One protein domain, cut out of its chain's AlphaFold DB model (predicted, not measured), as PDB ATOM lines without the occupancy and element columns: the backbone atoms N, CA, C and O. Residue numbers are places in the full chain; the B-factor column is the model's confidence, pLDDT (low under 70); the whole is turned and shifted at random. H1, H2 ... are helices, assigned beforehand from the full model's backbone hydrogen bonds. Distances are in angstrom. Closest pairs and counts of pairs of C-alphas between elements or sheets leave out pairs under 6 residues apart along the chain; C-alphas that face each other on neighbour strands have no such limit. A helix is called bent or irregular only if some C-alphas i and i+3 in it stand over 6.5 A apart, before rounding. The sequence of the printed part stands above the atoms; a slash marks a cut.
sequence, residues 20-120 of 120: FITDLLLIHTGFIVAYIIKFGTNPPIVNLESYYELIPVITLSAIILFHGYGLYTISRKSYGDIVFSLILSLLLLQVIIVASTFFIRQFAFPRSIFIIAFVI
ATOM      1  N   PHE A  20     -38.428  12.802  33.898       86.00
ATOM      2  CA  PHE A  20     -39.312  13.201  32.802       86.00
ATOM      3  C   PHE A  20     -39.911  14.605  32.987       86.00
ATOM      4  O   PHE A  20     -39.916  15.407  32.055       86.00
ATOM      5  N   ILE A  21     -40.421  14.917  34.184       87.88
ATOM      6  CA  ILE A  21     -40.961  16.251  34.483       87.88
ATOM      7  C   ILE A  21     -39.845  17.300  34.453       87.88
ATOM      8  O   ILE A  21     -40.048  18.386  33.915       87.88
ATOM      9  N   THR A  22     -38.668  16.978  34.990       86.50
ATOM     10  CA  THR A  22     -37.494  17.853  34.953       86.50
ATOM     11  C   THR A  22     -37.057  18.142  33.520       86.50
ATOM     12  O   THR A  22     -36.840  19.306  33.203       86.50
ATOM     13  N   ASP A  23     -37.012  17.142  32.640       87.38
ATOM     14  CA  ASP A  23     -36.646  17.310  31.231       87.38
ATOM     15  C   ASP A  23     -37.639  18.225  30.493       87.38
ATOM     16  O   ASP A  23     -37.233  19.116  29.748       87.38
ATOM     17  N   LEU A  24     -38.946  18.079  30.742       90.75
ATOM     18  CA  LEU A  24     -39.955  18.980  30.170       90.75
ATOM     19  C   LEU A  24     -39.813  20.415  30.692       90.75
ATOM     20  O   LEU A  24     -39.888  21.368  29.915       90.75
ATOM     21  N   LEU A  25     -39.592  20.582  31.997       90.69
ATOM     22  CA  LEU A  25     -39.351  21.897  32.588       90.69
ATOM     23  C   LEU A  25     -38.073  22.534  32.030       90.69
ATOM     24  O   LEU A  25     -38.080  23.729  31.747       90.69
ATOM     25  N   LEU A  26     -37.009  21.754  31.822       88.06
ATOM     26  CA  LEU A  26     -35.759  22.211  31.211       88.06
ATOM     27  C   LEU A  26     -35.978  22.709  29.783       88.06
ATOM     28  O   LEU A  26     -35.540  23.806  29.458       88.06
ATOM     29  N   ILE A  27     -36.738  21.984  28.957       89.56
ATOM     30  CA  ILE A  27     -37.069  22.438  27.597       89.56
ATOM     31  C   ILE A  27     -37.793  23.790  27.641       89.56
ATOM     32  O   ILE A  27     -37.391  24.740  26.969       89.56
ATOM     33  N   HIS A  28     -38.854  23.907  28.444       91.69
ATOM     34  CA  HIS A  28     -39.646  25.140  28.502       91.69
ATOM     35  C   HIS A  28     -38.866  26.315  29.105       91.69
ATOM     36  O   HIS A  28     -38.977  27.443  28.621       91.69
ATOM     37  N   THR A  29     -38.053  26.068  30.131       87.56
ATOM     38  CA  THR A  29     -37.178  27.097  30.705       87.56
ATOM     39  C   THR A  29     -36.078  27.506  29.731       87.56
ATOM     40  O   THR A  29     -35.836  28.702  29.604       87.56
ATOM     41  N   GLY A  30     -35.500  26.581  28.961       87.31
ATOM     42  CA  GLY A  30     -34.548  26.882  27.887       87.31
ATOM     43  C   GLY A  30     -35.132  27.834  26.842       87.31
ATOM     44  O   GLY A  30     -34.497  28.828  26.485       87.31
ATOM     45  N   PHE A  31     -36.387  27.621  26.427       87.31
ATOM     46  CA  PHE A  31     -37.094  28.567  25.557       87.31
ATOM     47  C   PHE A  31     -37.284  29.941  26.210       87.31
ATOM     48  O   PHE A  31     -36.992  30.955  25.577       87.31
ATOM     49  N   ILE A  32     -37.727  30.003  27.470       86.81
ATOM     50  CA  ILE A  32     -37.909  31.274  28.195       86.81
ATOM     51  C   ILE A  32     -36.578  32.031  28.316       86.81
ATOM     52  O   ILE A  32     -36.516  33.224  28.019       86.81
ATOM     53  N   VAL A  33     -35.498  31.342  28.690       86.19
ATOM     54  CA  VAL A  33     -34.155  31.930  28.789       86.19
ATOM     55  C   VAL A  33     -33.682  32.412  27.418       86.19
ATOM     56  O   VAL A  33     -33.160  33.518  27.310       86.19
ATOM     57  N   ALA A  34     -33.931  31.653  26.351       86.62
ATOM     58  CA  ALA A  34     -33.602  32.070  24.992       86.62
ATOM     59  C   ALA A  34     -34.370  33.332  24.550       86.62
ATOM     60  O   ALA A  34     -33.794  34.191  23.876       86.62
ATOM     61  N   TYR A  35     -35.633  33.495  24.961       84.31
ATOM     62  CA  TYR A  35     -36.391  34.739  24.769       84.31
ATOM     63  C   TYR A  35     -35.759  35.915  25.520       84.31
ATOM     64  O   TYR A  35     -35.590  36.982  24.929       84.31
ATOM     65  N   ILE A  36     -35.358  35.706  26.779       85.38
ATOM     66  CA  ILE A  36     -34.706  36.732  27.606       85.38
ATOM     67  C   ILE A  36     -33.359  37.146  27.005       85.38
ATOM     68  O   ILE A  36     -33.066  38.334  26.912       85.38
ATOM     69  N   ILE A  37     -32.549  36.191  26.541       84.94
ATOM     70  CA  ILE A  37     -31.261  36.475  25.891       84.94
ATOM     71  C   ILE A  37     -31.471  37.267  24.598       84.94
ATOM     72  O   ILE A  37     -30.721  38.194  24.308       84.94
ATOM     73  N   LYS A  38     -32.489  36.908  23.807       83.62
ATOM     74  CA  LYS A  38     -32.715  37.527  22.501       83.62
ATOM     75  C   LYS A  38     -33.321  38.929  22.588       83.62
ATOM     76  O   LYS A  38     -32.938  39.797  21.808       83.62
ATOM     77  N   PHE A  39     -34.313  39.124  23.451       82.75
ATOM     78  CA  PHE A  39     -35.136  40.337  23.474       82.75
ATOM     79  C   PHE A  39     -35.056  41.116  24.793       82.75
ATOM     80  O   PHE A  39     -35.711  42.148  24.934       82.75
ATOM     81  N   GLY A  40     -34.268  40.651  25.764       82.75
ATOM     82  CA  GLY A  40     -34.249  41.211  27.112       82.75
ATOM     83  C   GLY A  40     -35.504  40.847  27.912       82.75
ATOM     84  O   GLY A  40     -36.183  39.860  27.640       82.75
ATOM     85  N   THR A  41     -35.828  41.658  28.921       76.75
ATOM     86  CA  THR A  41     -36.950  41.407  29.845       76.75
ATOM     87  C   THR A  41     -38.325  41.783  29.288       76.75
ATOM     88  O   THR A  41     -39.327  41.456  29.918       76.75
ATOM     89  N   ASN A  42     -38.398  42.443  28.124       78.62
ATOM     90  CA  ASN A  42     -39.657  42.876  27.510       78.62
ATOM     91  C   ASN A  42     -39.767  42.426  26.038       78.62
ATOM     92  O   ASN A  42     -39.698  43.256  25.126       78.62
ATOM     93  N   PRO A  43     -39.878  41.110  25.779       78.12
ATOM     94  CA  PRO A  43     -40.049  40.588  24.428       78.12
ATOM     95  C   PRO A  43     -41.360  41.082  23.790       78.12
ATOM     96  O   PRO A  43     -42.366  41.230  24.487       78.12
ATOM     97  N   PRO A  44     -41.394  41.295  22.460       81.06
ATOM     98  CA  PRO A  44     -42.625  41.678  21.781       81.06
ATOM     99  C   PRO A  44     -43.716  40.620  21.985       81.06
ATOM    100  O   PRO A  44     -43.472  39.423  21.808       81.06
ATOM    101  N   ILE A  45     -44.931  41.074  22.311       79.75
ATOM    102  CA  ILE A  45     -46.083  40.215  22.641       79.75
ATOM    103  C   ILE A  45     -46.358  39.204  21.521       79.75
ATOM    104  O   ILE A  45     -46.567  38.030  21.798       79.75
ATOM    105  N   VAL A  46     -46.247  39.639  20.262       78.94
ATOM    106  CA  VAL A  46     -46.483  38.800  19.076       78.94
ATOM    107  C   VAL A  46     -45.541  37.588  19.034       78.94
ATOM    108  O   VAL A  46     -45.941  36.504  18.631       78.94
ATOM    109  N   ASN A  47     -44.285  37.733  19.471       82.38
ATOM    110  CA  ASN A  47     -43.335  36.621  19.490       82.38
ATOM    111  C   ASN A  47     -43.605  35.670  20.668       82.38
ATOM    112  O   ASN A  47     -43.482  34.457  20.509       82.38
ATOM    113  N   LEU A  48     -43.989  36.204  21.834       82.06
ATOM    114  CA  LEU A  48     -44.372  35.393  22.994       82.06
ATOM    115  C   LEU A  48     -45.649  34.585  22.742       82.06
ATOM    116  O   LEU A  48     -45.707  33.413  23.103       82.06
ATOM    117  N   GLU A  49     -46.654  35.183  22.108       85.81
ATOM    118  CA  GLU A  49     -47.910  34.514  21.760       85.81
ATOM    119  C   GLU A  49     -47.655  33.297  20.860       85.81
ATOM    120  O   GLU A  49     -48.115  32.195  21.166       85.81
ATOM    121  N   SER A  50     -46.782  33.442  19.854       85.69
ATOM    122  CA  SER A  50     -46.333  32.314  19.030       85.69
ATOM    123  C   SER A  50     -45.686  31.188  19.844       85.69
ATOM    124  O   SER A  50     -45.803  30.026  19.464       85.69
ATOM    125  N   TYR A  51     -44.982  31.490  20.943       87.12
ATOM    126  CA  TYR A  51     -44.442  30.450  21.825       87.12
ATOM    127  C   TYR A  51     -45.555  29.713  22.573       87.12
ATOM    128  O   TYR A  51     -45.546  28.482  22.587       87.12
ATOM    129  N   TYR A  52     -46.517  30.436  23.153       88.31
ATOM    130  CA  TYR A  52     -47.618  29.831  23.908       88.31
ATOM    131  C   TYR A  52     -48.454  28.871  23.061       88.31
ATOM    132  O   TYR A  52     -48.803  27.788  23.529       88.31
ATOM    133  N   GLU A  53     -48.705  29.214  21.800       89.62
ATOM    134  CA  GLU A  53     -49.405  28.324  20.870       89.62
ATOM    135  C   GLU A  53     -48.602  27.069  20.497       89.62
ATOM    136  O   GLU A  53     -49.178  26.022  20.198       89.62
ATOM    137  N   LEU A  54     -47.268  27.143  20.539       89.88
ATOM    138  CA  LEU A  54     -46.387  26.015  20.240       89.88
ATOM    139  C   LEU A  54     -46.130  25.110  21.445       89.88
ATOM    140  O   LEU A  54     -45.703  23.976  21.235       89.88
ATOM    141  N   ILE A  55     -46.422  25.539  22.680       91.69
ATOM    142  CA  ILE A  55     -46.293  24.711  23.893       91.69
ATOM    143  C   ILE A  55     -46.865  23.298  23.702       91.69
ATOM    144  O   ILE A  55     -46.103  22.351  23.898       91.69
ATOM    145  N   PRO A  56     -48.134  23.096  23.284       92.25
ATOM    146  CA  PRO A  56     -48.686  21.749  23.141       92.25
ATOM    147  C   PRO A  56     -47.909  20.895  22.133       92.25
ATOM    148  O   PRO A  56     -47.704  19.706  22.373       92.25
ATOM    149  N   VAL A  57     -47.428  21.492  21.040       92.88
ATOM    150  CA  VAL A  57     -46.602  20.800  20.041       92.88
ATOM    151  C   VAL A  57     -45.253  20.416  20.641       92.88
ATOM    152  O   VAL A  57     -44.878  19.249  20.584       92.88
ATOM    153  N   ILE A  58     -44.551  21.370  21.263       92.44
ATOM    154  CA  ILE A  58     -43.240  21.164  21.894       92.44
ATOM    155  C   ILE A  58     -43.332  20.043  22.932       92.44
ATOM    156  O   ILE A  58     -42.552  19.094  22.885       92.44
ATOM    157  N   THR A  59     -44.311  20.120  23.836       93.81
ATOM    158  CA  THR A  59     -44.503  19.132  24.898       93.81
ATOM    159  C   THR A  59     -44.818  17.756  24.314       93.81
ATOM    160  O   THR A  59     -44.141  16.787  24.652       93.81
ATOM    161  N   LEU A  60     -45.795  17.636  23.407       94.94
ATOM    162  CA  LEU A  60     -46.165  16.337  22.829       94.94
ATOM    163  C   LEU A  60     -45.014  15.712  22.035       94.94
ATOM    164  O   LEU A  60     -44.728  14.525  22.194       94.94
ATOM    165  N   SER A  61     -44.324  16.500  21.211       93.81
ATOM    166  CA  SER A  61     -43.178  16.029  20.435       93.81
ATOM    167  C   SER A  61     -42.016  15.599  21.326       93.81
ATOM    168  O   SER A  61     -41.448  14.535  21.087       93.81
ATOM    169  N   ALA A  62     -41.700  16.350  22.387       93.00
ATOM    170  CA  ALA A  62     -40.657  15.974  23.341       93.00
ATOM    171  C   ALA A  62     -40.977  14.643  24.035       93.00
ATOM    172  O   ALA A  62     -40.119  13.764  24.110       93.00
ATOM    173  N   ILE A  63     -42.228  14.446  24.469       93.25
ATOM    174  CA  ILE A  63     -42.679  13.186  25.080       93.25
ATOM    175  C   ILE A  63     -42.484  12.016  24.111       93.25
ATOM    176  O   ILE A  63     -41.889  11.001  24.483       93.25
ATOM    177  N   ILE A  64     -42.961  12.159  22.870       93.75
ATOM    178  CA  ILE A  64     -42.874  11.113  21.843       93.75
ATOM    179  C   ILE A  64     -41.415  10.780  21.536       93.75
ATOM    180  O   ILE A  64     -41.045   9.607  21.530       93.75
ATOM    181  N   LEU A  65     -40.576  11.793  21.314       93.12
ATOM    182  CA  LEU A  65     -39.176  11.599  20.955       93.12
ATOM    183  C   LEU A  65     -38.383  10.999  22.115       93.12
ATOM    184  O   LEU A  65     -37.676  10.015  21.923       93.12
ATOM    185  N   PHE A  66     -38.520  11.521  23.333       91.12
ATOM    186  CA  PHE A  66     -37.729  11.028  24.461       91.12
ATOM    187  C   PHE A  66     -38.123   9.606  24.860       91.12
ATOM    188  O   PHE A  66     -37.264   8.782  25.187       91.12
ATOM    189  N   HIS A  67     -39.412   9.280  24.751       89.94
ATOM    190  CA  HIS A  67     -39.874   7.910  24.916       89.94
ATOM    191  C   HIS A  67     -39.414   7.003  23.762       89.94
ATOM    192  O   HIS A  67     -38.923   5.904  24.016       89.94
ATOM    193  N   GLY A  68     -39.508   7.460  22.508       88.88
ATOM    194  CA  GLY A  68     -39.117   6.707  21.310       88.88
ATOM    195  C   GLY A  68     -37.619   6.390  21.243       88.88
ATOM    196  O   GLY A  68     -37.239   5.267  20.925       88.88
ATOM    197  N   TYR A  69     -36.767   7.332  21.649       88.81
ATOM    198  CA  TYR A  69     -35.321   7.125  21.794       88.81
ATOM    199  C   TYR A  69     -34.938   6.370  23.075       88.81
ATOM    200  O   TYR A  69     -33.766   6.050  23.312       88.81
ATOM    201  N   GLY A  70     -35.925   6.039  23.906       86.06
ATOM    202  CA  GLY A  70     -35.746   5.237  25.102       86.06
ATOM    203  C   GLY A  70     -34.902   5.917  26.177       86.06
ATOM    204  O   GLY A  70     -34.237   5.208  26.934       86.06
ATOM    205  N   LEU A  71     -34.930   7.255  26.267       85.06
ATOM    206  CA  LEU A  71     -34.211   8.024  27.298       85.06
ATOM    207  C   LEU A  71     -34.662   7.653  28.721       85.06
ATOM    208  O   LEU A  71     -33.894   7.764  29.668       85.06
ATOM    209  N   TYR A  72     -35.869   7.097  28.861       81.38
ATOM    210  CA  TYR A  72     -36.428   6.638  30.137       81.38
ATOM    211  C   TYR A  72     -36.400   5.108  30.324       81.38
ATOM    212  O   TYR A  72     -37.031   4.566  31.245       81.38
ATOM    213  N   THR A  73     -35.709   4.370  29.450       76.81
ATOM    214  CA  THR A  73     -35.597   2.901  29.547       76.81
ATOM    215  C   THR A  73     -34.485   2.489  30.522       76.81
ATOM    216  O   THR A  73     -33.494   3.187  30.667       76.81
ATOM    217  N   ILE A  74     -34.651   1.356  31.226       61.69
ATOM    218  CA  ILE A  74     -33.639   0.807  32.172       61.69
ATOM    219  C   ILE A  74     -32.603  -0.066  31.434       61.69
ATOM    220  O   ILE A  74     -31.810  -0.770  32.054       61.69
ATOM    221  N   SER A  75     -32.593  -0.057  30.098       66.56
ATOM    222  CA  SER A  75     -31.557  -0.786  29.364       66.56
ATOM    223  C   SER A  75     -30.182  -0.253  29.749       66.56
ATOM    224  O   SER A  75     -30.011   0.953  29.927       66.56
ATOM    225  N   ARG A  76     -29.195  -1.152  29.858       67.56
ATOM    226  CA  ARG A  76     -27.778  -0.784  29.987       67.56
ATOM    227  C   ARG A  76     -27.339  -0.072  28.704       67.56
ATOM    228  O   ARG A  76     -26.791  -0.698  27.807       67.56
ATOM    229  N   LYS A  77     -27.638   1.220  28.607       76.50
ATOM    230  CA  LYS A  77     -27.082   2.129  27.610       76.50
ATOM    231  C   LYS A  77     -25.765   2.676  28.148       76.50
ATOM    232  O   LYS A  77     -25.665   2.977  29.339       76.50
ATOM    233  N   SER A  78     -24.758   2.790  27.288       84.06
ATOM    234  CA  SER A  78     -23.556   3.550  27.629       84.06
ATOM    235  C   SER A  78     -23.931   5.019  27.843       84.06
ATOM    236  O   SER A  78     -24.890   5.508  27.244       84.06
ATOM    237  N   TYR A  79     -23.156   5.752  28.648       77.25
ATOM    238  CA  TYR A  79     -23.304   7.208  28.757       77.25
ATOM    239  C   TYR A  79     -23.293   7.880  27.373       77.25
ATOM    240  O   TYR A  79     -24.090   8.781  27.123       77.25
ATOM    241  N   GLY A  80     -22.462   7.384  26.447       82.00
ATOM    242  CA  GLY A  80     -22.423   7.867  25.064       82.00
ATOM    243  C   GLY A  80     -23.734   7.646  24.305       82.00
ATOM    244  O   GLY A  80     -24.199   8.551  23.619       82.00
ATOM    245  N   ASP A  81     -24.383   6.493  24.485       84.25
ATOM    246  CA  ASP A  81     -25.655   6.185  23.817       84.25
ATOM    247  C   ASP A  81     -26.791   7.074  24.328       84.25
ATOM    248  O   ASP A  81     -27.691   7.431  23.566       84.25
ATOM    249  N   ILE A  82     -26.762   7.425  25.619       85.56
ATOM    250  CA  ILE A  82     -27.733   8.332  26.243       85.56
ATOM    251  C   ILE A  82     -27.561   9.737  25.664       85.56
ATOM    252  O   ILE A  82     -28.532  10.306  25.171       85.56
ATOM    253  N   VAL A  83     -26.331  10.263  25.660       85.75
ATOM    254  CA  VAL A  83     -26.023  11.591  25.104       85.75
ATOM    255  C   VAL A  83     -26.363  11.655  23.615       85.75
ATOM    256  O   VAL A  83     -27.006  12.603  23.177       85.75
ATOM    257  N   PHE A  84     -26.012  10.629  22.838       88.56
ATOM    258  CA  PHE A  84     -26.345  10.565  21.415       88.56
ATOM    259  C   PHE A  84     -27.861  10.539  21.180       88.56
ATOM    260  O   PHE A  84     -28.374  11.290  20.352       88.56
ATOM    261  N   SER A  85     -28.588   9.716  21.945       90.19
ATOM    262  CA  SER A  85     -30.054   9.642  21.883       90.19
ATOM    263  C   SER A  85     -30.707  10.983  22.238       90.19
ATOM    264  O   SER A  85     -31.695  11.352  21.611       90.19
ATOM    265  N   LEU A  86     -30.149  11.709  23.213       88.94
ATOM    266  CA  LEU A  86     -30.615  13.025  23.654       88.94
ATOM    267  C   LEU A  86     -30.346  14.117  22.612       88.94
ATOM    268  O   LEU A  86     -31.239  14.887  22.279       88.94
ATOM    269  N   ILE A  87     -29.140  14.173  22.047       89.94
ATOM    270  CA  ILE A  87     -28.815  15.136  20.987       89.94
ATOM    271  C   ILE A  87     -29.715  14.900  19.773       89.94
ATOM    272  O   ILE A  87     -30.281  15.845  19.224       89.94
ATOM    273  N   LEU A  88     -29.886  13.640  19.364       93.19
ATOM    274  CA  LEU A  88     -30.707  13.293  18.211       93.19
ATOM    275  C   LEU A  88     -32.189  13.619  18.441       93.19
ATOM    276  O   LEU A  88     -32.841  14.159  17.547       93.19
ATOM    277  N   SER A  89     -32.717  13.343  19.636       92.75
ATOM    278  CA  SER A  89     -34.094  13.696  19.978       92.75
ATOM    279  C   SER A  89     -34.302  15.212  20.026       92.75
ATOM    280  O   SER A  89     -35.300  15.691  19.497       92.75
ATOM    281  N   LEU A  90     -33.360  15.986  20.573       91.31
ATOM    282  CA  LEU A  90     -33.427  17.449  20.577       91.31
ATOM    283  C   LEU A  90     -33.344  18.034  19.162       91.31
ATOM    284  O   LEU A  90     -34.129  18.915  18.822       91.31
ATOM    285  N   LEU A  91     -32.457  17.524  18.302       92.06
ATOM    286  CA  LEU A  91     -32.371  17.962  16.904       92.06
ATOM    287  C   LEU A  91     -33.677  17.700  16.146       92.06
ATOM    288  O   LEU A  91     -34.174  18.579  15.442       92.06
ATOM    289  N   LEU A  92     -34.267  16.515  16.317       93.94
ATOM    290  CA  LEU A  92     -35.558  16.194  15.709       93.94
ATOM    291  C   LEU A  92     -36.693  17.037  16.278       93.94
ATOM    292  O   LEU A  92     -37.567  17.453  15.521       93.94
ATOM    293  N   LEU A  93     -36.664  17.337  17.577       93.12
ATOM    294  CA  LEU A  93     -37.627  18.239  18.197       93.12
ATOM    295  C   LEU A  93     -37.593  19.609  17.510       93.12
ATOM    296  O   LEU A  93     -38.648  20.120  17.146       93.12
ATOM    297  N   GLN A  94     -36.407  20.157  17.229       90.44
ATOM    298  CA  GLN A  94     -36.290  21.424  16.498       90.44
ATOM    299  C   GLN A  94     -36.892  21.347  15.094       90.44
ATOM    300  O   GLN A  94     -37.634  22.244  14.692       90.44
ATOM    301  N   VAL A  95     -36.621  20.269  14.355       92.12
ATOM    302  CA  VAL A  95     -37.195  20.063  13.017       92.12
ATOM    303  C   VAL A  95     -38.721  20.022  13.080       92.12
ATOM    304  O   VAL A  95     -39.377  20.675  12.268       92.12
ATOM    305  N   ILE A  96     -39.291  19.311  14.059       93.19
ATOM    306  CA  ILE A  96     -40.744  19.236  14.242       93.19
ATOM    307  C   ILE A  96     -41.317  20.611  14.570       93.19
ATOM    308  O   ILE A  96     -42.273  21.017  13.921       93.19
ATOM    309  N   ILE A  97     -40.733  21.356  15.513       90.69
ATOM    310  CA  ILE A  97     -41.279  22.665  15.891       90.69
ATOM    311  C   ILE A  97     -41.212  23.632  14.707       90.69
ATOM    312  O   ILE A  97     -42.202  24.300  14.409       90.69
ATOM    313  N   VAL A  98     -40.086  23.672  13.985       89.62
ATOM    314  CA  VAL A  98     -39.952  24.490  12.773       89.62
ATOM    315  C   VAL A  98     -41.015  24.101  11.750       89.62
ATOM    316  O   VAL A  98     -41.725  24.982  11.272       89.62
ATOM    317  N   ALA A  99     -41.193  22.811  11.457       91.44
ATOM    318  CA  ALA A  99     -42.232  22.345  10.542       91.44
ATOM    319  C   ALA A  99     -43.638  22.755  11.016       91.44
ATOM    320  O   ALA A  99     -44.422  23.301  10.240       91.44
ATOM    321  N   SER A 100     -43.945  22.578  12.302       89.56
ATOM    322  CA  SER A 100     -45.220  22.971  12.904       89.56
ATOM    323  C   SER A 100     -45.480  24.472  12.816       89.56
ATOM    324  O   SER A 100     -46.628  24.859  12.599       89.56
ATOM    325  N   THR A 101     -44.452  25.326  12.888       89.56
ATOM    326  CA  THR A 101     -44.642  26.776  12.699       89.56
ATOM    327  C   THR A 101     -45.206  27.121  11.316       89.56
ATOM    328  O   THR A 101     -45.992  28.061  11.210       89.56
ATOM    329  N   PHE A 102     -44.900  26.339  10.269       87.88
ATOM    330  CA  PHE A 102     -45.499  26.516   8.939       87.88
ATOM    331  C   PHE A 102     -46.964  26.071   8.896       87.88
ATOM    332  O   PHE A 102     -47.793  26.776   8.320       87.88
ATOM    333  N   PHE A 103     -47.304  24.941   9.526       87.56
ATOM    334  CA  PHE A 103     -48.680  24.428   9.557       87.56
ATOM    335  C   PHE A 103     -49.626  25.316  10.375       87.56
ATOM    336  O   PHE A 103     -50.751  25.567   9.950       87.56
ATOM    337  N   ILE A 104     -49.158  25.828  11.516       86.50
ATOM    338  CA  ILE A 104     -49.933  26.689  12.430       86.50
ATOM    339  C   ILE A 104     -49.850  28.168  11.995       86.50
ATOM    340  O   ILE A 104     -50.526  29.027  12.545       86.50
ATOM    341  N   ARG A 105     -49.068  28.483  10.949       83.94
ATOM    342  CA  ARG A 105     -48.836  29.847  10.428       83.94
ATOM    343  C   ARG A 105     -48.199  30.802  11.449       83.94
ATOM    344  O   ARG A 105     -48.336  32.019  11.341       83.94
ATOM    345  N   GLN A 106     -47.420  30.260  12.385       83.94
ATOM    346  CA  GLN A 106     -46.701  31.001  13.426       83.94
ATOM    347  C   GLN A 106     -45.327  31.493  12.951       83.94
ATOM    348  O   GLN A 106     -44.276  31.177  13.512       83.94
ATOM    349  N   PHE A 107     -45.315  32.302  11.889       78.50
ATOM    350  CA  PHE A 107     -44.079  32.815  11.281       78.50
ATOM    351  C   PHE A 107     -43.374  33.895  12.107       78.50
ATOM    352  O   PHE A 107     -42.227  34.240  11.799       78.50
ATOM    353  N   ALA A 108     -44.043  34.427  13.132       77.25
ATOM    354  CA  ALA A 108     -43.467  35.369  14.082       77.25
ATOM    355  C   ALA A 108     -42.536  34.682  15.095       77.25
ATOM    356  O   ALA A 108     -41.743  35.364  15.752       77.25
ATOM    357  N   PHE A 109     -42.547  33.344  15.177       76.69
ATOM    358  CA  PHE A 109     -41.621  32.638  16.050       76.69
ATOM    359  C   PHE A 109     -40.164  32.869  15.595       76.69
ATOM    360  O   PHE A 109     -39.793  32.558  14.452       76.69
ATOM    361  N   PRO A 110     -39.292  33.426  16.451       77.00
ATOM    362  CA  PRO A 110     -37.954  33.801  16.036       77.00
ATOM    363  C   PRO A 110     -37.042  32.574  15.950       77.00
ATOM    364  O   PRO A 110     -36.632  32.023  16.963       77.00
ATOM    365  N   ARG A 111     -36.634  32.199  14.735       80.31
ATOM    366  CA  ARG A 111     -35.830  30.986  14.477       80.31
ATOM    367  C   ARG A 111     -34.510  30.905  15.257       80.31
ATOM    368  O   ARG A 111     -34.073  29.815  15.598       80.31
ATOM    369  N   SER A 112     -33.895  32.042  15.593       78.81
ATOM    370  CA  SER A 112     -32.670  32.063  16.406       78.81
ATOM    371  C   SER A 112     -32.892  31.599  17.852       78.81
ATOM    372  O   SER A 112     -31.936  31.186  18.495       78.81
ATOM    373  N   ILE A 113     -34.132  31.628  18.362       79.44
ATOM    374  CA  ILE A 113     -34.466  31.093  19.689       79.44
ATOM    375  C   ILE A 113     -34.276  29.580  19.726       79.44
ATOM    376  O   ILE A 113     -33.817  29.079  20.741       79.44
ATOM    377  N   PHE A 114     -34.522  28.862  18.625       79.81
ATOM    378  CA  PHE A 114     -34.248  27.424  18.561       79.81
ATOM    379  C   PHE A 114     -32.767  27.114  18.769       79.81
ATOM    380  O   PHE A 114     -32.424  26.213  19.525       79.81
ATOM    381  N   ILE A 115     -31.888  27.895  18.137       80.38
ATOM    382  CA  ILE A 115     -30.439  27.706  18.257       80.38
ATOM    383  C   ILE A 115     -29.990  27.997  19.691       80.38
ATOM    384  O   ILE A 115     -29.255  27.207  20.269       80.38
ATOM    385  N   ILE A 116     -30.468  29.096  20.281       77.44
ATOM    386  CA  ILE A 116     -30.111  29.474  21.654       77.44
ATOM    387  C   ILE A 116     -30.637  28.430  22.652       77.44
ATOM    388  O   ILE A 116     -29.886  27.987  23.511       77.44
ATOM    389  N   ALA A 117     -31.886  27.985  22.500       78.62
ATOM    390  CA  ALA A 117     -32.503  26.987  23.371       78.62
ATOM    391  C   ALA A 117     -31.900  25.580  23.221       78.62
ATOM    392  O   ALA A 117     -32.051  24.774  24.121       78.62
ATOM    393  N   PHE A 118     -31.249  25.263  22.097       80.44
ATOM    394  CA  PHE A 118     -30.530  23.994  21.927       80.44
ATOM    395  C   PHE A 118     -29.181  23.978  22.661       80.44
ATOM    396  O   PHE A 118     -28.694  22.914  23.030       80.44
ATOM    397  N   VAL A 119     -28.550  25.145  22.812       81.12
ATOM    398  CA  VAL A 119     -27.236  25.281  23.463       81.12
ATOM    399  C   VAL A 119     -27.356  25.313  24.991       81.12
ATOM    400  O   VAL A 119     -26.398  24.949  25.671       81.12
ATOM    401  N   ILE A 120     -28.500  25.766  25.507       75.62
ATOM    402  CA  ILE A 120     -28.834  25.819  26.941       75.62
ATOM    403  C   ILE A 120     -29.329  24.452  27.405       75.62
ATOM    404  O   ILE A 120     -28.844  24.000  28.465       75.62
TER     405      ILE A 120
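Overview. This is residues 20 to 120 of the 120 residues of an uncharacterized protein of Caldanaerobacter subterraneus (UniProt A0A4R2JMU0). The long helix H3 and the arm H2b of the bent helix H2 lie along each other as a helical hairpin, and beside this pair H1 and the short last helix H4 pack on each other with their lines crossed. H2 bends between its two arms, and H2a lies beyond the hairpin pair, near H1 but touching no helix. The printed part has 101 residues with four named helices, in the order H1, H2, H3, H4, and no named strand; the class is all helix. The whole is compact, with a radius of gyration of the C-alphas of 14.2 A, yet elongated, spanning 46 by 27 by 20 A.

Along the chain. H1 takes residues 20 to 39 and is 29.0 A long from first to last C-alpha; it begins at C-alpha 20, at (-39.312, 13.201, 32.802). H2 takes residues 45 to 68 and by its hydrogen bonds was assigned as one helix, but it is bent: C-alphas 53 and 56 are 7.0 A apart, where a regular helix has about 5 A. Its arm H2a, residues 45 to 53, is 12.5 A long, and its arm H2b, residues 56 to 68, is 17.9 A long; residues 54 and 55 belong to neither. H3 takes residues 79 to 103, is the longest helix with 25 residues, and runs 36.2 A from C-alpha 79 at (-23.304, 7.208, 28.757) to C-alpha 103. H4 takes residues 111 to 119, is 13.7 A long, and ends at C-alpha 119, at (-27.236, 25.281, 23.463).

Arrangement. H1 and H2a are near each other, with 8 pairs of C-alphas within 10 A, the closest 8.2 A apart. The lines of H2a and H2b stand at a steep tilt of 44 degrees. H1 and H2b are close but not clearly touching; their closest C-alphas, those of Leu 24 and Thr 59, are 7.0 A apart, and they run opposite ways at a steep tilt of 47 degrees. H2b touches H3 with 14 pairs of C-alphas within 8 A, the closest being Leu 65 and Ser 89 at 5.6 A. The two form a helical hairpin, opposite ways at a shallow tilt of 32 degrees. H3 and H4 are a helical hairpin too, opposite ways at a shallow tilt of 13 degrees. They only just touch, with 3 pairs of C-alphas within 8 A, the closest being the C-alphas of Gln 94 and Phe 114 at 6.7 A; H3 touches H4 with residues 90 to 98 alone. H4 touches H1 with 13 such pairs, the closest being Gly 30 and Ala 117 at 5.0 A, and they run opposite ways at a steep tilt of 52 degrees. The helix packing is mostly aligned, but only just, with 2 of 3 touching pairs at a shallow tilt. H1 and H3 are apart, H2a is apart from H3 and H4, and H2b is apart from H4. Along the backbone, each O of residue i is within hydrogen-bond range of N of residue i+4 inside H1, H2a and H2b; in H3 this holds for 20 of 21 pairs and in H4 for 4 of 5.

Size, cuts and confidence. The two C-alphas farthest apart are those of Pro 44 and Arg 76, at 45.7 A; both residues lie in links between helices. The printed part has no cut and ends at Ile 120, the chain's last residue; its first and last C-alphas, Phe 20 and Ile 120, are 17.4 A apart. The link from H1 to H2 is tight, with 5 residues, and the links from H2 to H3 and from H3 to H4 are short, with 10 and 7 residues. The mean pLDDT of the printed part is 85.6, and residues 74 to 76, in the link from H2 to H3, are under 70.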